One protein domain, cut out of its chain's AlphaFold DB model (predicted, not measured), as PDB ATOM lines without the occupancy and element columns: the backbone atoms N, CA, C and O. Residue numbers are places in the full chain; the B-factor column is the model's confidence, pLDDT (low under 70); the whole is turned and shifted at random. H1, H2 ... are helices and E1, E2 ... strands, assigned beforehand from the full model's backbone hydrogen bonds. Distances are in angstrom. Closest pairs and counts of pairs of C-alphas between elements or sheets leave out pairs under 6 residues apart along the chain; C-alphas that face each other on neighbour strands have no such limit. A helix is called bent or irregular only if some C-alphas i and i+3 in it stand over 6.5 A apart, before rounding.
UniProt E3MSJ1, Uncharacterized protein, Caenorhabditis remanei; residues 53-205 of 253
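What this domain is: This is residues 53 to 205 of the 253 residues of an uncharacterized protein of Caenorhabditis remanei (UniProt E3MSJ1). What does the model look like? One strongly twisted, curled sheet of nine strands has H2 and H4 packed on one face, with H4 reaching from E2 to E9. H1 packs on E6 toward one end, and E7, E8 and the short H3 lie at the other. What makes it up? The printed part has 153 residues, with named elements in the order E1 E2 H1 H2 E3 E4 E5 E6 H3 E7 E8 E9 H4, four helices and nine strands, class mixed. The mixed sheet runs E1 E2 E6 E5 E4 E3 E9 E7 E8; the whole is compact, radius of gyration of the C-alphas 15.1 A, spanning 46 by 37 by 26 A.

How they stand to each other: How does the printed part begin? E1, residues 53 to 58, and E2, 61 to 66, form an antiparallel hairpin, N 63 and O 56 being 2.8 A apart. H1, residues 69 to 85, and H2, 91 to 107, touch about perpendicular at 74 degrees, their closest C-alphas those of Thr 85 and Val 94, 5.1 A. What follows? E3, residues 111 to 115, E4, 124 to 129, E5, 137 to 144, and E6, 151 to 160, form a meander, each the antiparallel neighbour of the one before: N 126 to O 115 is 2.8 A, N 140 to O 127 2.7 A, N 153 to O 143 2.7 A. E6 is parallel to E2, N 152 to O 62 2.8 A; H1 lies over E6 at a height over the sheet of 7.3 A, closest C-alphas Ile 73 and Thr 156, 5.5 A. How does it end? H3, residues 164 to 167, is not on the sheet; E7, 171 to 174, and E8, 180 to 182, form a hairpin, N 181 to O 172 2.8 A. E9, residues 189 to 193, is parallel to E3, N 114 to O 191 2.8 A, and antiparallel to E7, N 173 to O 192 2.8 A. H4, residues 198 to 204, and H2 are on the same face, making two layers, helices on one face of a sheet; the closest C-alphas of H4 and E9 are those of Leu 200 and Thr 192, 6.2 A. Are the helix backbones complete? Every O i to N i+4 pair is within hydrogen-bond range in H2, but 5 of 13 in H1 and 1 of 3 in H4, where O i to N i+3 has 9 of 14 and 4 of 4; H3 is too short for an i+4 pair.

Where its parts are: Where are the anchors? E1 begins at C-alpha 53, (100.766, 138.383, 169.520), and H4 ends at C-alpha 204, (122.453, 149.926, 163.401). Which elements are long? E6 measures 25.3 A, H2 23.9 A and E5 21.9 A from first to last C-alpha; H1, 13.8 A, is irregular, C-alphas 76 and 79 being 8.6 A apart.

The domain as a whole: How far does it reach? The two C-alphas farthest apart, those of Arg 89 and Gln 179, are 46.7 A apart. Is it continuous and confident? The printed part has no cut and no long link; its mean pLDDT is 92.4, and residue 205 is under 70.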
ATOM      1  N   LEU A  53     101.139 138.151 168.122       95.06
ATOM      2  CA  LEU A  53     100.766 138.383 169.520       95.06
ATOM      3  C   LEU A  53     101.371 139.680 170.050       95.06
ATOM      4  O   LEU A  53     100.672 140.468 170.681       95.06
ATOM      5  N   ASP A  54     102.651 139.902 169.764       96.62
ATOM      6  CA  ASP A  54     103.363 141.124 170.105       96.62
ATOM      7  C   ASP A  54     104.291 141.547 168.971       96.62
ATOM      8  O   ASP A  54     104.945 140.727 168.327       96.62
ATOM      9  N   GLU A  55     104.380 142.859 168.796       97.31
ATOM     10  CA  GLU A  55     105.333 143.536 167.927       97.31
ATOM     11  C   GLU A  55     105.947 144.707 168.701       97.31
ATOM     12  O   GLU A  55     105.260 145.378 169.488       97.31
ATOM     13  N   PHE A  56     107.256 144.902 168.555       97.62
ATOM     14  CA  PHE A  56     107.996 145.986 169.198       97.62
ATOM     15  C   PHE A  56     109.339 146.235 168.507       97.62
ATOM     16  O   PHE A  56     109.891 145.352 167.855       97.62
ATOM     17  N   SER A  57     109.880 147.439 168.670       95.75
ATOM     18  CA  SER A  57     111.134 147.850 168.032       95.75
ATOM     19  C   SER A  57     112.320 147.758 168.991       95.75
ATOM     20  O   SER A  57     112.198 148.079 170.174       95.75
ATOM     21  N   VAL A  58     113.476 147.339 168.472       94.69
ATOM     22  CA  VAL A  58     114.762 147.323 169.184       94.69
ATOM     23  C   VAL A  58     115.845 147.811 168.229       94.69
ATOM     24  O   VAL A  58     116.081 147.197 167.189       94.69
ATOM     25  N   GLY A  59     116.504 148.920 168.566       91.31
ATOM     26  CA  GLY A  59     117.345 149.625 167.596       91.31
ATOM     27  C   GLY A  59     116.508 149.992 166.368       91.31
ATOM     28  O   GLY A  59     115.414 150.535 166.518       91.31
ATOM     29  N   ASN A  60     116.982 149.625 165.176       92.38
ATOM     30  CA  ASN A  60     116.272 149.861 163.912       92.38
ATOM     31  C   ASN A  60     115.561 148.624 163.334       92.38
ATOM     32  O   ASN A  60     115.157 148.642 162.171       92.38
ATOM     33  N   ILE A  61     115.408 147.553 164.120       94.94
ATOM     34  CA  ILE A  61     114.646 146.364 163.716       94.94
ATOM     35  C   ILE A  61     113.331 146.256 164.484       94.94
ATOM     36  O   ILE A  61     113.206 146.709 165.625       94.94
ATOM     37  N   THR A  62     112.366 145.589 163.864       96.88
ATOM     38  CA  THR A  62     111.107 145.195 164.494       96.88
ATOM     39  C   THR A  62     111.175 143.721 164.865       96.88
ATOM     40  O   THR A  62     111.511 142.884 164.033       96.88
ATOM     41  N   ILE A  63     110.851 143.390 166.111       97.88
ATOM     42  CA  ILE A  63     110.744 142.016 166.593       97.88
ATOM     43  C   ILE A  63     109.263 141.651 166.715       97.88
ATOM     44  O   ILE A  63     108.492 142.372 167.352       97.88
ATOM     45  N   ARG A  64     108.878 140.514 166.129       97.81
ATOM     46  CA  ARG A  64     107.528 139.941 166.197       97.81
ATOM     47  C   ARG A  64     107.529 138.616 166.950       97.81
ATOM     48  O   ARG A  64     108.440 137.794 166.823       97.81
ATOM     49  N   ILE A  65     106.466 138.388 167.711       97.25
ATOM     50  CA  ILE A  65     106.163 137.111 168.353       97.25
ATOM     51  C   ILE A  65     104.816 136.649 167.810       97.25
ATOM     52  O   ILE A  65     103.801 137.307 168.031       97.25
ATOM     53  N   HIS A  66     104.809 135.528 167.096       95.31
ATOM     54  CA  HIS A  66     103.584 134.927 166.580       95.31
ATOM     55  C   HIS A  66     102.923 134.015 167.616       95.31
ATOM     56  O   HIS A  66     103.560 133.524 168.557       95.31
ATOM     57  N   ASP A  67     101.638 133.755 167.409       90.75
ATOM     58  CA  ASP A  67     100.948 132.629 168.012       90.75
ATOM     59  C   ASP A  67     101.676 131.321 167.674       90.75
ATOM     60  O   ASP A  67     102.478 131.230 166.745       90.75
ATOM     61  N   CYS A  68     101.506 130.307 168.516       91.50
ATOM     62  CA  CYS A  68     102.295 129.072 168.493       91.50
ATOM     63  C   CYS A  68     103.798 129.199 168.828       91.50
ATOM     64  O   CYS A  68     104.375 128.188 169.245       91.50
ATOM     65  N   THR A  69     104.454 130.368 168.732       94.44
ATOM     66  CA  THR A  69     105.869 130.517 169.143       94.44
ATOM     67  C   THR A  69     106.070 130.178 170.627       94.44
ATOM     68  O   THR A  69     106.929 129.343 170.933       94.44
ATOM     69  N   PRO A  70     105.277 130.710 171.582       93.75
ATOM     70  CA  PRO A  70     105.423 130.326 172.986       93.75
ATOM     71  C   PRO A  70     105.132 128.841 173.224       93.75
ATOM     72  O   PRO A  70     105.844 128.182 173.982       93.75
ATOM     73  N   ARG A  71     104.146 128.265 172.524       93.31
ATOM     74  CA  ARG A  71     103.887 126.821 172.576       93.31
ATOM     75  C   ARG A  71     105.081 126.012 172.060       93.31
ATOM     76  O   ARG A  71     105.409 124.988 172.655       93.31
ATOM     77  N   HIS A  72     105.765 126.462 171.005       93.44
ATOM     78  CA  HIS A  72     106.995 125.837 170.512       93.44
ATOM     79  C   HIS A  72     108.117 125.883 171.557       93.44
ATOM     80  O   HIS A  72     108.721 124.848 171.838       93.44
ATOM     81  N   ILE A  73     108.340 127.041 172.188       94.81
ATOM     82  CA  ILE A  73     109.304 127.202 173.289       94.81
ATOM     83  C   ILE A  73     109.015 126.189 174.402       94.81
ATOM     84  O   ILE A  73     109.913 125.477 174.855       94.81
ATOM     85  N   PHE A  74     107.748 126.048 174.794       94.44
ATOM     86  CA  PHE A  74     107.338 125.147 175.871       94.44
ATOM     87  C   PHE A  74     107.575 123.664 175.552       94.44
ATOM     88  O   PHE A  74     107.792 122.886 176.476       94.44
ATOM     89  N   LYS A  75     107.631 123.252 174.277       93.12
ATOM     90  CA  LYS A  75     107.943 121.851 173.929       93.12
ATOM     91  C   LYS A  75     109.308 121.396 174.457       93.12
ATOM     92  O   LYS A  75     109.464 120.219 174.763       93.12
ATOM     93  N   LYS A  76     110.288 122.301 174.552       92.38
ATOM     94  CA  LYS A  76     111.660 121.974 174.994       92.38
ATOM     95  C   LYS A  76     112.098 122.715 176.258       92.38
ATOM     96  O   LYS A  76     112.858 122.163 177.046       92.38
ATOM     97  N   HIS A  77     111.596 123.926 176.481       94.12
ATOM     98  CA  HIS A  77     112.124 124.866 177.472       94.12
ATOM     99  C   HIS A  77     111.050 125.379 178.443       94.12
ATOM    100  O   HIS A  77     111.163 126.477 178.980       94.12
ATOM    101  N   TRP A  78     109.992 124.598 178.703       92.25
ATOM    102  CA  TRP A  78     108.873 125.041 179.552       92.25
ATOM    103  C   TRP A  78     109.298 125.521 180.947       92.25
ATOM    104  O   TRP A  78     108.746 126.501 181.444       92.25
ATOM    105  N   LYS A  79     110.291 124.871 181.574       94.38
ATOM    106  CA  LYS A  79     110.769 125.224 182.923       94.38
ATOM    107  C   LYS A  79     111.301 126.656 182.989       94.38
ATOM    108  O   LYS A  79     111.111 127.331 183.997       94.38
ATOM    109  N   ASP A  80     111.900 127.129 181.900       93.62
ATOM    110  CA  ASP A  80     112.505 128.457 181.831       93.62
ATOM    111  C   ASP A  80     111.450 129.567 181.831       93.62
ATOM    112  O   ASP A  80     111.728 130.665 182.307       93.62
ATOM    113  N   PHE A  81     110.229 129.275 181.364       93.75
ATOM    114  CA  PHE A  81     109.155 130.256 181.163       93.75
ATOM    115  C   PHE A  81     107.870 129.943 181.938       93.75
ATOM    116  O   PHE A  81     106.894 130.680 181.828       93.75
ATOM    117  N   GLN A  82     107.845 128.891 182.763       94.06
ATOM    118  CA  GLN A  82     106.653 128.517 183.531       94.06
ATOM    119  C   GLN A  82     106.142 129.678 184.397       94.06
ATOM    120  O   GLN A  82     104.939 129.912 184.479       94.06
ATOM    121  N   HIS A  83     107.046 130.442 185.008       93.19
ATOM    122  CA  HIS A  83     106.695 131.607 185.820       93.19
ATOM    123  C   HIS A  83     105.994 132.709 185.002       93.19
ATOM    124  O   HIS A  83     105.086 133.368 185.508       93.19
ATOM    125  N   ALA A  84     106.352 132.864 183.722       94.81
ATOM    126  CA  ALA A  84     105.753 133.845 182.822       94.81
ATOM    127  C   ALA A  84     104.292 133.519 182.478       94.81
ATOM    128  O   ALA A  84     103.546 134.412 182.099       94.81
ATOM    129  N   THR A  85     103.838 132.274 182.679       94.31
ATOM    130  CA  THR A  85     102.431 131.890 182.451       94.31
ATOM    131  C   THR A  85     101.453 132.570 183.408       94.31
ATOM    132  O   THR A  85     100.256 132.598 183.122       94.31
ATOM    133  N   ARG A  86     101.931 133.086 184.555       94.38
ATOM    134  CA  ARG A  86     101.101 133.637 185.643       94.38
ATOM    135  C   ARG A  86     100.008 132.662 186.121       94.38
ATOM    136  O   ARG A  86      98.945 133.081 186.562       94.38
ATOM    137  N   GLY A  87     100.270 131.354 186.026       92.56
ATOM    138  CA  GLY A  87      99.345 130.297 186.451       92.56
ATOM    139  C   GLY A  87      98.204 129.996 185.472       92.56
ATOM    140  O   GLY A  87      97.291 129.250 185.830       92.56
ATOM    141  N   ALA A  88      98.239 130.554 184.255       94.12
ATOM    142  CA  ALA A  88      97.244 130.290 183.218       94.12
ATOM    143  C   ALA A  88      97.189 128.802 182.830       94.12
ATOM    144  O   ALA A  88      98.209 128.111 182.823       94.12
ATOM    145  N   ARG A  89      95.980 128.320 182.504       90.81
ATOM    146  CA  ARG A  89      95.701 126.906 182.176       90.81
ATOM    147  C   ARG A  89      95.181 126.676 180.753       90.81
ATOM    148  O   ARG A  89      94.944 125.539 180.354       90.81
ATOM    149  N   ASP A  90      94.994 127.739 179.984       93.25
ATOM    150  CA  ASP A  90      94.604 127.695 178.581       93.25
ATOM    151  C   ASP A  90      95.719 128.274 177.706       93.25
ATOM    152  O   ASP A  90      96.420 129.213 178.086       93.25
ATOM    153  N   TRP A  91      95.896 127.698 176.516       92.38
ATOM    154  CA  TRP A  91      97.004 128.072 175.639       92.38
ATOM    155  C   TRP A  91      96.918 129.510 175.134       92.38
ATOM    156  O   TRP A  91      97.947 130.167 175.047       92.38
ATOM    157  N   ASN A  92      95.718 130.029 174.877       92.69
ATOM    158  CA  ASN A  92      95.556 131.403 174.401       92.69
ATOM    159  C   ASN A  92      96.094 132.416 175.422       92.69
ATOM    160  O   ASN A  92      96.799 133.356 175.058       92.69
ATOM    161  N   THR A  93      95.795 132.215 176.705       94.69
ATOM    162  CA  THR A  93      96.299 133.070 177.783       94.69
ATOM    163  C   THR A  93      97.781 132.821 178.056       94.69
ATOM    164  O   THR A  93      98.528 133.779 178.245       94.69
ATOM    165  N   VAL A  94      98.241 131.563 178.022       94.50
ATOM    166  CA  VAL A  94      99.671 131.233 178.168       94.50
ATOM    167  C   VAL A  94     100.510 131.924 177.097       94.50
ATOM    168  O   VAL A  94     101.508 132.558 177.431       94.50
ATOM    169  N   GLU A  95     100.112 131.839 175.828       95.31
ATOM    170  CA  GLU A  95     100.871 132.430 174.728       95.31
ATOM    171  C   GLU A  95     100.948 133.952 174.846       95.31
ATOM    172  O   GLU A  95     102.039 134.508 174.742       95.31
ATOM    173  N   ARG A  96      99.831 134.622 175.164       95.75
ATOM    174  CA  ARG A  96      99.821 136.071 175.417       95.75
ATOM    175  C   ARG A  96     100.724 136.454 176.584       95.75
ATOM    176  O   ARG A  96     101.543 137.352 176.443       95.75
ATOM    177  N   ASN A  97     100.626 135.749 177.710       97.31
ATOM    178  CA  ASN A  97     101.422 136.059 178.897       97.31
ATOM    179  C   ASN A  97     102.926 135.884 178.644       97.31
ATOM    180  O   ASN A  97     103.721 136.737 179.038       97.31
ATOM    181  N   VAL A  98     103.324 134.804 177.968       96.50
ATOM    182  CA  VAL A  98     104.732 134.539 177.642       96.50
ATOM    183  C   VAL A  98     105.247 135.519 176.588       96.50
ATOM    184  O   VAL A  98     106.365 136.011 176.721       96.50
ATOM    185  N   SER A  99     104.437 135.846 175.578       97.25
ATOM    186  CA  SER A  99     104.759 136.862 174.569       97.25
ATOM    187  C   SER A  99     105.009 138.229 175.213       97.25
ATOM    188  O   SER A  99     106.083 138.810 175.039       97.25
ATOM    189  N   SER A 100     104.086 138.683 176.067       97.50
ATOM    190  CA  SER A 100     104.229 139.947 176.791       97.50
ATOM    191  C   SER A 100     105.430 139.936 177.736       97.50
ATOM    192  O   SER A 100     106.164 140.916 177.791       97.50
ATOM    193  N   PHE A 101     105.702 138.816 178.417       96.19
ATOM    194  CA  PHE A 101     106.900 138.670 179.247       96.19
ATOM    195  C   PHE A 101     108.197 138.823 178.440       96.19
ATOM    196  O   PHE A 101     109.101 139.534 178.874       96.19
ATOM    197  N   LEU A 102     108.303 138.181 177.270       96.94
ATOM    198  CA  LEU A 102     109.486 138.294 176.412       96.94
ATOM    199  C   LEU A 102     109.690 139.736 175.939       96.94
ATOM    200  O   LEU A 102     110.801 140.256 176.032       96.94
ATOM    201  N   LYS A 103     108.616 140.393 175.491       97.56
ATOM    202  CA  LYS A 103     108.632 141.805 175.097       97.56
ATOM    203  C   LYS A 103     109.077 142.714 176.240       97.56
ATOM    204  O   LYS A 103     110.017 143.485 176.067       97.56
ATOM    205  N   GLU A 104     108.438 142.610 177.405       96.31
ATOM    206  CA  GLU A 104     108.778 143.407 178.589       96.31
ATOM    207  C   GLU A 104     110.238 143.186 178.997       96.31
ATOM    208  O   GLU A 104     110.961 144.147 179.256       96.31
ATOM    209  N   MET A 105     110.703 141.937 179.004       95.88
ATOM    210  CA  MET A 105     112.083 141.595 179.343       95.88
ATOM    211  C   MET A 105     113.098 142.209 178.375       95.88
ATOM    212  O   MET A 105     114.132 142.696 178.826       95.88
ATOM    213  N   ILE A 106     112.834 142.176 177.067       96.75
ATOM    214  CA  ILE A 106     113.746 142.745 176.068       96.75
ATOM    215  C   ILE A 106     113.755 144.271 176.185       96.75
ATOM    216  O   ILE A 106     114.824 144.866 176.292       96.75
ATOM    217  N   LEU A 107     112.576 144.900 176.225       95.44
ATOM    218  CA  LEU A 107     112.440 146.359 176.263       95.44
ATOM    219  C   LEU A 107     112.932 146.991 177.572       95.44
ATOM    220  O   LEU A 107     113.390 148.128 177.561       95.44
ATOM    221  N   SER A 108     112.847 146.279 178.698       93.38
ATOM    222  CA  SER A 108     113.352 146.764 179.994       93.38
ATOM    223  C   SER A 108     114.821 146.423 180.256       93.38
ATOM    224  O   SER A 108     115.366 146.822 181.289       93.38
ATOM    225  N   SER A 109     115.478 145.685 179.357       92.88
ATOM    226  CA  SER A 109     116.868 145.293 179.561       92.88
ATOM    227  C   SER A 109     117.813 146.474 179.377       92.88
ATOM    228  O   SER A 109     117.777 147.175 178.370       92.88
ATOM    229  N   ALA A 110     118.743 146.637 180.318       90.81
ATOM    230  CA  ALA A 110     119.841 147.592 180.190       90.81
ATOM    231  C   ALA A 110     120.928 147.127 179.201       90.81
ATOM    232  O   ALA A 110     121.770 147.927 178.795       90.81
ATOM    233  N   GLN A 111     120.954 145.833 178.864       92.44
ATOM    234  CA  GLN A 111     121.985 145.199 178.041       92.44
ATOM    235  C   GLN A 111     121.343 144.272 177.011       92.44
ATOM    236  O   GLN A 111     120.627 143.336 177.378       92.44
ATOM    237  N   LEU A 112     121.618 144.519 175.732       96.06
ATOM    238  CA  LEU A 112     121.168 143.686 174.620       96.06
ATOM    239  C   LEU A 112     122.364 143.379 173.714       96.06
ATOM    240  O   LEU A 112     122.974 144.299 173.173       96.06
ATOM    241  N   PHE A 113     122.686 142.096 173.549       96.56
ATOM    242  CA  PHE A 113     123.796 141.647 172.703       96.56
ATOM    243  C   PHE A 113     123.273 140.812 171.539       96.56
ATOM    244  O   PHE A 113     122.731 139.726 171.741       96.56
ATOM    245  N   PHE A 114     123.462 141.305 170.322       96.94
ATOM    246  CA  PHE A 114     123.097 140.620 169.089       96.94
ATOM    247  C   PHE A 114     124.326 140.001 168.426       96.94
ATOM    248  O   PHE A 114     125.347 140.662 168.247       96.94
ATOM    249  N   THR A 115     124.235 138.740 168.026       95.50
ATOM    250  CA  THR A 115     125.336 138.026 167.374       95.50
ATOM    251  C   THR A 115     124.813 137.056 166.325       95.50
ATOM    252  O   THR A 115     123.694 136.552 166.413       95.50
ATOM    253  N   ASP A 116     125.641 136.800 165.327       93.12
ATOM    254  CA  ASP A 116     125.486 135.750 164.328       93.12
ATOM    255  C   ASP A 116     126.319 134.499 164.659       93.12
ATOM    256  O   ASP A 116     126.186 133.461 164.013       93.12
ATOM    257  N   GLU A 117     127.170 134.564 165.684       89.31
ATOM    258  CA  GLU A 117     127.950 133.415 166.132       89.31
ATOM    259  C   GLU A 117     127.025 132.296 166.631       89.31
ATOM    260  O   GLU A 117     126.093 132.546 167.392       89.31
ATOM    261  N   LEU A 118     127.297 131.049 166.228       85.94
ATOM    262  CA  LEU A 118     126.468 129.861 166.502       85.94
ATOM    263  C   LEU A 118     125.084 129.871 165.832       85.94
ATOM    264  O   LEU A 118     124.289 128.953 166.055       85.94
ATOM    265  N   VAL A 119     124.787 130.861 164.988       87.44
ATOM    266  CA  VAL A 119     123.606 130.822 164.132       87.44
ATOM    267  C   VAL A 119     123.879 129.884 162.956       87.44
ATOM    268  O   VAL A 119     124.791 130.097 162.165       87.44
ATOM    269  N   THR A 120     123.054 128.849 162.809       85.50
ATOM    270  CA  THR A 120     123.104 127.934 161.654       85.50
ATOM    271  C   THR A 120     122.193 128.369 160.507       85.50
ATOM    272  O   THR A 120     122.368 127.944 159.366       85.50
ATOM    273  N   ARG A 121     121.202 129.211 160.805       87.06
ATOM    274  CA  ARG A 121     120.238 129.749 159.847       87.06
ATOM    275  C   ARG A 121     120.797 130.975 159.130       87.06
ATOM    276  O   ARG A 121     121.273 131.901 159.772       87.06
ATOM    277  N   LYS A 122     120.682 131.019 157.802       88.06
ATOM    278  CA  LYS A 122     121.181 132.152 157.006       88.06
ATOM    279  C   LYS A 122     120.489 133.471 157.366       88.06
ATOM    280  O   LYS A 122     121.141 134.500 157.380       88.06
ATOM    281  N   ASP A 123     119.197 133.404 157.664       90.88
ATOM    282  CA  ASP A 123     118.318 134.507 158.054       90.88
ATOM    283  C   ASP A 123     118.309 134.767 159.571       90.88
ATOM    284  O   ASP A 123     117.482 135.529 160.071       90.88
ATOM    285  N   GLY A 124     119.171 134.084 160.331       92.38
ATOM    286  CA  GLY A 124     119.092 134.042 161.782       92.38
ATOM    287  C   GLY A 124     119.972 135.067 162.494       92.38
ATOM    288  O   GLY A 124     121.056 135.419 162.033       92.38
ATOM    289  N   LEU A 125     119.532 135.469 163.685       96.06
ATOM    290  CA  LEU A 125     120.331 136.175 164.685       96.06
ATOM    291  C   LEU A 125     120.080 135.574 166.072       96.06
ATOM    292  O   LEU A 125     119.017 135.010 166.343       96.06
ATOM    293  N   LEU A 126     121.046 135.734 166.974       97.12
ATOM    294  CA  LEU A 126     120.878 135.470 168.399       97.12
ATOM    295  C   LEU A 126     120.895 136.774 169.184       97.12
ATOM    296  O   LEU A 126     121.809 137.581 169.042       97.12
ATOM    297  N   LEU A 127     119.910 136.933 170.059       97.88
ATOM    298  CA  LEU A 127     119.828 138.000 171.044       97.88
ATOM    299  C   LEU A 127     120.088 137.433 172.444       97.88
ATOM    300  O   LEU A 127     119.380 136.542 172.900       97.88
ATOM    301  N   TYR A 128     121.069 137.969 173.157       97.06
ATOM    302  CA  TYR A 128     121.311 137.651 174.557       97.06
ATOM    303  C   TYR A 128     120.784 138.769 175.454       97.06
ATOM    304  O   TYR A 128     121.119 139.941 175.271       97.06
ATOM    305  N   VAL A 129     119.969 138.385 176.439       95.50
ATOM    306  CA  VAL A 129     119.363 139.296 177.420       95.50
ATOM    307  C   VAL A 129     119.536 138.722 178.816       95.50
ATOM    308  O   VAL A 129     119.235 137.551 179.047       95.50
ATOM    309  N   ARG A 130     119.967 139.535 179.781       91.19
ATOM    310  CA  ARG A 130     120.006 139.137 181.192       91.19
ATOM    311  C   ARG A 130     119.179 140.097 182.025       91.19
ATOM    312  O   ARG A 130     119.434 141.296 182.032       91.19
ATOM    313  N   GLN A 131     118.211 139.561 182.765       86.00
ATOM    314  CA  GLN A 131     117.491 140.365 183.745       86.00
ATOM    315  C   GLN A 131     118.434 140.742 184.899       86.00
ATOM    316  O   GLN A 131     119.264 139.920 185.286       86.00
ATOM    317  N   PRO A 132     118.291 141.924 185.528       79.31
ATOM    318  CA  PRO A 132     119.210 142.387 186.575       79.31
ATOM    319  C   PRO A 132     119.402 141.431 187.766       79.31
ATOM    320  O   PRO A 132     120.419 141.500 188.451       79.31
ATOM    321  N   ARG A 133     118.425 140.556 188.039       80.38
ATOM    322  CA  ARG A 133     118.462 139.571 189.136       80.38
ATOM    323  C   ARG A 133     118.780 138.147 188.677       80.38
ATOM    324  O   ARG A 133     118.936 137.266 189.521       80.38
ATOM    325  N   ASP A 134     118.874 137.917 187.372       84.31
ATOM    326  CA  ASP A 134     119.142 136.598 186.815       84.31
ATOM    327  C   ASP A 134     120.647 136.343 186.723       84.31
ATOM    328  O   ASP A 134     121.429 137.206 186.334       84.31
ATOM    329  N   LYS A 135     121.054 135.113 187.051       86.75
ATOM    330  CA  LYS A 135     122.429 134.638 186.826       86.75
ATOM    331  C   LYS A 135     122.630 134.077 185.416       86.75
ATOM    332  O   LYS A 135     123.742 134.080 184.906       86.75
ATOM    333  N   MET A 136     121.551 133.584 184.810       93.62
ATOM    334  CA  MET A 136     121.537 133.013 183.466       93.62
ATOM    335  C   MET A 136     121.102 134.061 182.443       93.62
ATOM    336  O   MET A 136     120.320 134.959 182.754       93.62
ATOM    337  N   PHE A 137     121.566 133.906 181.210       94.94
ATOM    338  CA  PHE A 137     121.080 134.694 180.085       94.94
ATOM    339  C   PHE A 137     119.874 134.006 179.454       94.94
ATOM    340  O   PHE A 137     119.781 132.780 179.434       94.94
ATOM    341  N   HIS A 138     118.975 134.803 178.893       96.31
ATOM    342  CA  HIS A 138     118.010 134.350 177.908       96.31
ATOM    343  C   HIS A 138     118.659 134.429 176.530       96.31
ATOM    344  O   HIS A 138     119.167 135.487 176.149       96.31
ATOM    345  N   ARG A 139     118.618 133.322 175.787       96.81
ATOM    346  CA  ARG A 139     119.025 133.258 174.387       96.81
ATOM    347  C   ARG A 139     117.807 133.278 173.472       96.81
ATOM    348  O   ARG A 139     117.019 132.341 173.432       96.81
ATOM    349  N   ILE A 140     117.731 134.397 172.777       97.81
ATOM    350  CA  ILE A 140     116.853 134.935 171.741       97.81
ATOM    351  C   ILE A 140     117.050 134.432 170.313       97.81
ATOM    352  O   ILE A 140     117.796 135.099 169.607       97.81
ATOM    353  N   ALA A 141     116.470 133.330 169.835       97.06
ATOM    354  CA  ALA A 141     116.624 133.003 168.412       97.06
ATOM    355  C   ALA A 141     115.651 133.828 167.561       97.06
ATOM    356  O   ALA A 141     114.433 133.690 167.700       97.06
ATOM    357  N   LEU A 142     116.195 134.656 166.676       97.25
ATOM    358  CA  LEU A 142     115.470 135.526 165.757       97.25
ATOM    359  C   LEU A 142     115.685 135.046 164.318       97.25
ATOM    360  O   LEU A 142     116.780 134.602 163.986       97.25
ATOM    361  N   ALA A 143     114.661 135.146 163.475       95.44
ATOM    362  CA  ALA A 143     114.733 134.852 162.044       95.44
ATOM    363  C   ALA A 143     114.117 136.007 161.253       95.44
ATOM    364  O   ALA A 143     113.017 136.441 161.584       95.44
ATOM    365  N   GLN A 144     114.827 136.524 160.256       95.12
ATOM    366  CA  GLN A 144     114.346 137.628 159.434       95.12
ATOM    367  C   GLN A 144     113.085 137.224 158.664       95.12
ATOM    368  O   GLN A 144     112.986 136.106 158.161       95.12
ATOM    369  N   ASP A 145     112.134 138.144 158.558       92.81
ATOM    370  CA  ASP A 145     111.002 137.984 157.659       92.81
ATOM    371  C   ASP A 145     111.458 138.081 156.191       92.81
ATOM    372  O   ASP A 145     112.241 138.960 155.826       92.81
ATOM    373  N   GLU A 146     110.983 137.168 155.342       86.81
ATOM    374  CA  GLU A 146     111.389 137.111 153.932       86.81
ATOM    375  C   GLU A 146     110.888 138.318 153.122       86.81
ATOM    376  O   GLU A 146     111.552 138.741 152.173       86.81
ATOM    377  N   ALA A 147     109.729 138.875 153.485       87.56
ATOM    378  CA  ALA A 147     109.128 140.015 152.800       87.56
ATOM    379  C   ALA A 147     109.607 141.348 153.390       87.56
ATOM    380  O   ALA A 147     109.794 142.327 152.662       87.56
ATOM    381  N   GLU A 148     109.834 141.395 154.703       87.38
ATOM    382  CA  GLU A 148     110.183 142.612 155.430       87.38
ATOM    383  C   GLU A 148     111.596 142.533 156.029       87.38
ATOM    384  O   GLU A 148     111.800 142.130 157.168       87.38
ATOM    385  N   GLY A 149     112.605 143.024 155.300       86.88
ATOM    386  CA  GLY A 149     114.013 142.892 155.709       86.88
ATOM    387  C   GLY A 149     114.424 143.572 157.034       86.88
ATOM    388  O   GLY A 149     115.538 143.361 157.512       86.88
ATOM    389  N   HIS A 150     113.568 144.385 157.646       89.19
ATOM    390  CA  HIS A 150     113.807 144.995 158.962       89.19
ATOM    391  C   HIS A 150     113.055 144.279 160.094       89.19
ATOM    392  O   HIS A 150     113.203 144.647 161.260       89.19
ATOM    393  N   VAL A 151     112.260 143.263 159.765       94.69
ATOM    394  CA  VAL A 151     111.441 142.506 160.705       94.69
ATOM    395  C   VAL A 151     112.109 141.173 161.011       94.69
ATOM    396  O   VAL A 151     112.624 140.496 160.124       94.69
ATOM    397  N   TYR A 152     112.083 140.792 162.284       96.88
ATOM    398  CA  TYR A 152     112.599 139.530 162.779       96.88
ATOM    399  C   TYR A 152     111.572 138.843 163.677       96.88
ATOM    400  O   TYR A 152     111.077 139.407 164.649       96.88
ATOM    401  N   ASN A 153     111.298 137.581 163.387       96.88
ATOM    402  CA  ASN A 153     110.366 136.740 164.115       96.88
ATOM    403  C   ASN A 153     111.111 135.929 165.184       96.88
ATOM    404  O   ASN A 153     112.131 135.288 164.904       96.88
ATOM    405  N   VAL A 154     110.591 135.908 166.413       97.31
ATOM    406  CA  VAL A 154     111.104 135.016 167.460       97.31
ATOM    407  C   VAL A 154     110.824 133.569 167.060       97.31
ATOM    408  O   VAL A 154     109.674 133.148 166.943       97.31
ATOM    409  N   SER A 155     111.894 132.798 166.876       94.56
ATOM    410  CA  SER A 155     111.837 131.377 166.522       94.56
ATOM    411  C   SER A 155     111.832 130.478 167.760       94.56
ATOM    412  O   SER A 155     111.109 129.487 167.815       94.56
ATOM    413  N   THR A 156     112.651 130.800 168.764       95.25
ATOM    414  CA  THR A 156     112.699 130.091 170.052       95.25
ATOM    415  C   THR A 156     113.427 130.932 171.102       95.25
ATOM    416  O   THR A 156     114.156 131.860 170.757       95.25
ATOM    417  N   ALA A 157     113.248 130.606 172.381       97.06
ATOM    418  CA  ALA A 157     113.915 131.242 173.509       97.06
ATOM    419  C   ALA A 157     114.174 130.221 174.626       97.06
ATOM    420  O   ALA A 157     113.396 129.280 174.780       97.06
ATOM    421  N   TYR A 158     115.249 130.394 175.399       96.31
ATOM    422  CA  TYR A 158     115.569 129.570 176.579       96.31
ATOM    423  C   TYR A 158     116.632 130.213 177.461       96.31
ATOM    424  O   TYR A 158     117.303 131.157 177.038       96.31
ATOM    425  N   LYS A 159     116.789 129.694 178.683       95.38
ATOM    426  CA  LYS A 159     117.833 130.121 179.617       95.38
ATOM    427  C   LYS A 159     119.077 129.246 179.495       95.38
ATOM    428  O   LYS A 159     118.989 128.039 179.288       95.38
ATOM    429  N   LEU A 160     120.247 129.855 179.650       95.00
ATOM    430  CA  LEU A 160     121.516 129.137 179.736       95.00
ATOM    431  C   LEU A 160     122.548 129.882 180.588       95.00
ATOM    432  O   LEU A 160     122.530 131.112 180.704       95.00
ATOM    433  N   TRP A 161     123.470 129.110 181.159       93.81
ATOM    434  CA  TRP A 161     124.710 129.633 181.720       93.81
ATOM    435  C   TRP A 161     125.687 129.947 180.598       93.81
ATOM    436  O   TRP A 161     125.807 129.184 179.641       93.81
ATOM    437  N   ILE A 162     126.371 131.077 180.730       91.19
ATOM    438  CA  ILE A 162     127.319 131.564 179.739       91.19
ATOM    439  C   ILE A 162     128.602 131.930 180.464       91.19
ATOM    440  O   ILE A 162     128.564 132.656 181.457       91.19
ATOM    441  N   ASP A 163     129.726 131.449 179.944       91.81
ATOM    442  CA  ASP A 163     131.014 132.065 180.228       91.81
ATOM    443  C   ASP A 163     131.115 133.346 179.394       91.81
ATOM    444  O   ASP A 163     131.354 133.303 178.185       91.81
ATOM    445  N   GLU A 164     130.850 134.486 180.033       90.94
ATOM    446  CA  GLU A 164     130.827 135.793 179.374       90.94
ATOM    447  C   GLU A 164     132.171 136.129 178.715       90.94
ATOM    448  O   GLU A 164     132.189 136.736 177.645       90.94
ATOM    449  N   ALA A 165     133.289 135.709 179.319       88.69
ATOM    450  CA  ALA A 165     134.622 135.999 178.799       88.69
ATOM    451  C   ALA A 165     134.897 135.259 177.486       88.69
ATOM    452  O   ALA A 165     135.651 135.757 176.656       88.69
ATOM    453  N   VAL A 166     134.271 134.097 177.289       90.25
ATOM    454  CA  VAL A 166     134.382 133.309 176.057       90.25
ATOM    455  C   VAL A 166     133.328 133.755 175.046       90.25
ATOM    456  O   VAL A 166     133.666 134.171 173.940       90.25
ATOM    457  N   GLN A 167     132.052 133.714 175.432       91.56
ATOM    458  CA  GLN A 167     130.921 133.927 174.525       91.56
ATOM    459  C   GLN A 167     130.830 135.361 173.999       91.56
ATOM    460  O   GLN A 167     130.375 135.570 172.874       91.56
ATOM    461  N   PHE A 168     131.233 136.340 174.813       92.38
ATOM    462  CA  PHE A 168     131.212 137.749 174.435       92.38
ATOM    463  C   PHE A 168     132.604 138.301 174.132       92.38
ATOM    464  O   PHE A 168     132.767 139.511 173.997       92.38
ATOM    465  N   SER A 169     133.610 137.437 173.970       89.25
ATOM    466  CA  SER A 169     134.925 137.870 173.497       89.25
ATOM    467  C   SER A 169     134.848 138.576 172.134       89.25
ATOM    468  O   SER A 169     133.968 138.313 171.311       89.25
ATOM    469  N   GLY A 170     135.800 139.480 171.892       87.94
ATOM    470  CA  GLY A 170     135.930 140.210 170.632       87.94
ATOM    471  C   GLY A 170     135.379 141.637 170.662       87.94
ATOM    472  O   GLY A 170     135.114 142.205 171.725       87.94
ATOM    473  N   GLN A 171     135.276 142.220 169.465       92.25
ATOM    474  CA  GLN A 171     134.772 143.575 169.250       92.25
ATOM    475  C   GLN A 171     133.253 143.572 169.087       92.25
ATOM    476  O   GLN A 171     132.680 142.739 168.376       92.25
ATOM    477  N   TRP A 172     132.630 144.547 169.732       94.81
ATOM    478  CA  TRP A 172     131.204 144.807 169.686       94.81
ATOM    479  C   TRP A 172     130.968 146.233 169.228       94.81
ATOM    480  O   TRP A 172     131.600 147.151 169.731       94.81
ATOM    481  N   LYS A 173     130.018 146.436 168.326       93.62
ATOM    482  CA  LYS A 173     129.603 147.760 167.880       93.62
ATOM    483  C   LYS A 173     128.400 148.240 168.682       93.62
ATOM    484  O   LYS A 173     127.372 147.559 168.721       93.62
ATOM    485  N   GLU A 174     128.526 149.407 169.305       93.12
ATOM    486  CA  GLU A 174     127.457 150.048 170.077       93.12
ATOM    487  C   GLU A 174     126.484 150.812 169.169       93.12
ATOM    488  O   GLU A 174     126.894 151.474 168.219       93.12
ATOM    489  N   PHE A 175     125.183 150.707 169.449       89.31
ATOM    490  CA  PHE A 175     124.127 151.234 168.582       89.31
ATOM    491  C   PHE A 175     124.109 152.755 168.440       89.31
ATOM    492  O   PHE A 175     124.007 153.251 167.318       89.31
ATOM    493  N   GLY A 176     124.215 153.509 169.533       85.56
ATOM    494  CA  GLY A 176     124.102 154.966 169.472       85.56
ATOM    495  C   GLY A 176     125.315 155.632 168.819       85.56
ATOM    496  O   GLY A 176     125.174 156.464 167.927       85.56
ATOM    497  N   SER A 177     126.513 155.266 169.264       87.62
ATOM    498  CA  SER A 177     127.786 155.868 168.855       87.62
ATOM    499  C   SER A 177     128.423 155.213 167.636       87.62
ATOM    500  O   SER A 177     129.336 155.801 167.055       87.62
ATOM    501  N   GLN A 178     127.984 154.008 167.256       87.88
ATOM    502  CA  GLN A 178     128.586 153.194 166.193       87.88
ATOM    503  C   GLN A 178     130.062 152.825 166.442       87.88
ATOM    504  O   GLN A 178     130.737 152.359 165.520       87.88
ATOM    505  N   GLN A 179     130.571 153.010 167.666       89.38
ATOM    506  CA  GLN A 179     131.948 152.683 168.025       89.38
ATOM    507  C   GLN A 179     132.114 151.191 168.302       89.38
ATOM    508  O   GLN A 179     131.258 150.561 168.929       89.38
ATOM    509  N   ASP A 180     133.248 150.651 167.864       92.38
ATOM    510  CA  ASP A 180     133.706 149.327 168.267       92.38
ATOM    511  C   ASP A 180     134.314 149.394 169.677       92.38
ATOM    512  O   ASP A 180     135.165 150.235 169.979       92.38
ATOM    513  N   VAL A 181     133.855 148.505 170.550       92.94
ATOM    514  CA  VAL A 181     134.244 148.401 171.953       92.94
ATOM    515  C   VAL A 181     134.528 146.948 172.323       92.94
ATOM    516  O   VAL A 181     133.900 146.012 171.826       92.94
ATOM    517  N   ASN A 182     135.467 146.752 173.247       93.19
ATOM    518  CA  ASN A 182     135.699 145.445 173.854       93.19
ATOM    519  C   ASN A 182     134.605 145.133 174.873       93.19
ATOM    520  O   ASN A 182     134.215 146.009 175.650       93.19
ATOM    521  N   TYR A 183     134.181 143.869 174.925       91.12
ATOM    522  CA  TYR A 183     133.212 143.437 175.922       91.12
ATOM    523  C   TYR A 183     133.685 143.706 177.355       91.12
ATOM    524  O   TYR A 183     134.806 143.366 177.739       91.12
ATOM    525  N   HIS A 184     132.785 144.244 178.176       88.44
ATOM    526  CA  HIS A 184     132.901 144.227 179.625       88.44
ATOM    527  C   HIS A 184     131.517 144.058 180.285       88.44
ATOM    528  O   HIS A 184     130.529 144.612 179.801       88.44
ATOM    529  N   PRO A 185     131.408 143.397 181.455       84.88
ATOM    530  CA  PRO A 185     130.107 143.080 182.079       84.88
ATOM    531  C   PRO A 185     129.237 144.291 182.464       84.88
ATOM    532  O   PRO A 185     128.052 144.158 182.770       84.88
ATOM    533  N   ARG A 186     129.843 145.483 182.509       85.62
ATOM    534  CA  ARG A 186     129.192 146.752 182.879       85.62
ATOM    535  C   ARG A 186     128.727 147.587 181.685       85.62
ATOM    536  O   ARG A 186     128.325 148.726 181.890       85.62
ATOM    537  N   MET A 187     128.829 147.069 180.462       89.69
ATOM    538  CA  MET A 187     128.305 147.753 179.278       89.69
ATOM    539  C   MET A 187     126.802 147.977 179.430       89.69
ATOM    540  O   MET A 187     126.129 147.213 180.113       89.69
ATOM    541  N   THR A 188     126.268 149.022 178.814       91.38
ATOM    542  CA  THR A 188     124.826 149.298 178.790       91.38
ATOM    543  C   THR A 188     124.449 149.817 177.417       91.38
ATOM    544  O   THR A 188     125.179 150.637 176.869       91.38
ATOM    545  N   GLY A 189     123.327 149.354 176.880       92.75
ATOM    546  CA  GLY A 189     122.876 149.681 175.532       92.75
ATOM    547  C   GLY A 189     122.673 148.447 174.659       92.75
ATOM    548  O   GLY A 189     122.577 147.314 175.143       92.75
ATOM    549  N   ILE A 190     122.583 148.708 173.358       95.06
ATOM    550  CA  ILE A 190     122.418 147.703 172.311       95.06
ATOM    551  C   ILE A 190     123.761 147.530 171.614       95.06
ATOM    552  O   ILE A 190     124.337 148.497 171.113       95.06
ATOM    553  N   PHE A 191     124.235 146.293 171.560       95.62
ATOM    554  CA  PHE A 191     125.508 145.943 170.958       95.62
ATOM    555  C   PHE A 191     125.308 144.844 169.927       95.62
ATOM    556  O   PHE A 191     124.580 143.882 170.173       95.62
ATOM    557  N   THR A 192     125.990 144.949 168.793       95.25
ATOM    558  CA  THR A 192     126.108 143.836 167.845       95.25
ATOM    559  C   THR A 192     127.541 143.365 167.798       95.25
ATOM    560  O   THR A 192     128.461 144.179 167.869       95.25
ATOM    561  N   ARG A 193     127.759 142.075 167.592       92.94
ATOM    562  CA  ARG A 193     129.100 141.594 167.282       92.94
ATOM    563  C   ARG A 193     129.584 142.215 165.974       92.94
ATOM    564  O   ARG A 193     128.803 142.373 165.035       92.94
ATOM    565  N   THR A 194     130.857 142.584 165.905       85.19
ATOM    566  CA  THR A 194     131.433 143.097 164.661       85.19
ATOM    567  C   THR A 194     131.650 141.920 163.708       85.19
ATOM    568  O   THR A 194     132.585 141.137 163.869       85.19
ATOM    569  N   SER A 195     130.744 141.758 162.743       84.00
ATOM    570  CA  SER A 195     130.787 140.696 161.733       84.00
ATOM    571  C   SER A 195     130.361 141.224 160.356       84.00
ATOM    572  O   SER A 195     129.797 142.312 160.232       84.00
ATOM    573  N   TRP A 196     130.635 140.449 159.303       80.81
ATOM    574  CA  TRP A 196     130.217 140.759 157.928       80.81
ATOM    575  C   TRP A 196     128.750 140.399 157.642       80.81
ATOM    576  O   TRP A 196     128.293 140.514 156.504       80.81
ATOM    577  N   ASN A 197     128.003 139.947 158.650       85.56
ATOM    578  CA  ASN A 197     126.610 139.569 158.494       85.56
ATOM    579  C   ASN A 197     125.718 140.812 158.352       85.56
ATOM    580  O   ASN A 197     125.585 141.630 159.265       85.56
ATOM    581  N   SER A 198     125.053 140.926 157.199       86.31
ATOM    582  CA  SER A 198     124.158 142.042 156.883       86.31
ATOM    583  C   SER A 198     122.976 142.180 157.844       86.31
ATOM    584  O   SER A 198     122.453 143.281 157.996       86.31
ATOM    585  N   HIS A 199     122.559 141.102 158.512       89.69
ATOM    586  CA  HIS A 199     121.463 141.137 159.478       89.69
ATOM    587  C   HIS A 199     121.820 141.971 160.716       89.69
ATOM    588  O   HIS A 199     120.978 142.727 161.201       89.69
ATOM    589  N   LEU A 200     123.076 141.918 161.179       90.56
ATOM    590  CA  LEU A 200     123.550 142.753 162.290       90.56
ATOM    591  C   LEU A 200     123.601 144.236 161.901       90.56
ATOM    592  O   LEU A 200     123.279 145.100 162.715       90.56
ATOM    593  N   ALA A 201     123.921 144.542 160.641       86.75
ATOM    594  CA  ALA A 201     123.899 145.915 160.137       86.75
ATOM    595  C   ALA A 201     122.486 146.530 160.141       86.75
ATOM    596  O   ALA A 201     122.347 147.739 160.320       86.75
ATOM    597  N   ASN A 202     121.427 145.719 160.014       89.25
ATOM    598  CA  ASN A 202     120.048 146.219 160.077       89.25
ATOM    599  C   ASN A 202     119.703 146.816 161.449       89.25
ATOM    600  O   ASN A 202     118.893 147.735 161.516       89.25
ATOM    601  N   ILE A 203     120.347 146.355 162.526       90.62
ATOM    602  CA  ILE A 203     120.125 146.874 163.884       90.62
ATOM    603  C   ILE A 203     120.628 148.313 164.004       90.62
ATOM    604  O   ILE A 203     119.978 149.111 164.664       90.62
ATOM    605  N   HIS A 204     121.728 148.649 163.322       81.62
ATOM    606  CA  HIS A 204     122.453 149.926 163.401       81.62
ATOM    607  C   HIS A 204     122.029 150.990 162.382       81.62
ATOM    608  O   HIS A 204     122.484 152.120 162.475       81.62
ATOM    609  N   HIS A 205     121.120 150.648 161.462       67.19
ATOM    610  CA  HIS A 205     120.940 151.223 160.117       67.19
ATOM    611  C   HIS A 205     121.957 150.722 159.084       67.19
ATOM    612  O   HIS A 205     123.164 150.934 159.174       67.19
TER     613      HIS A 205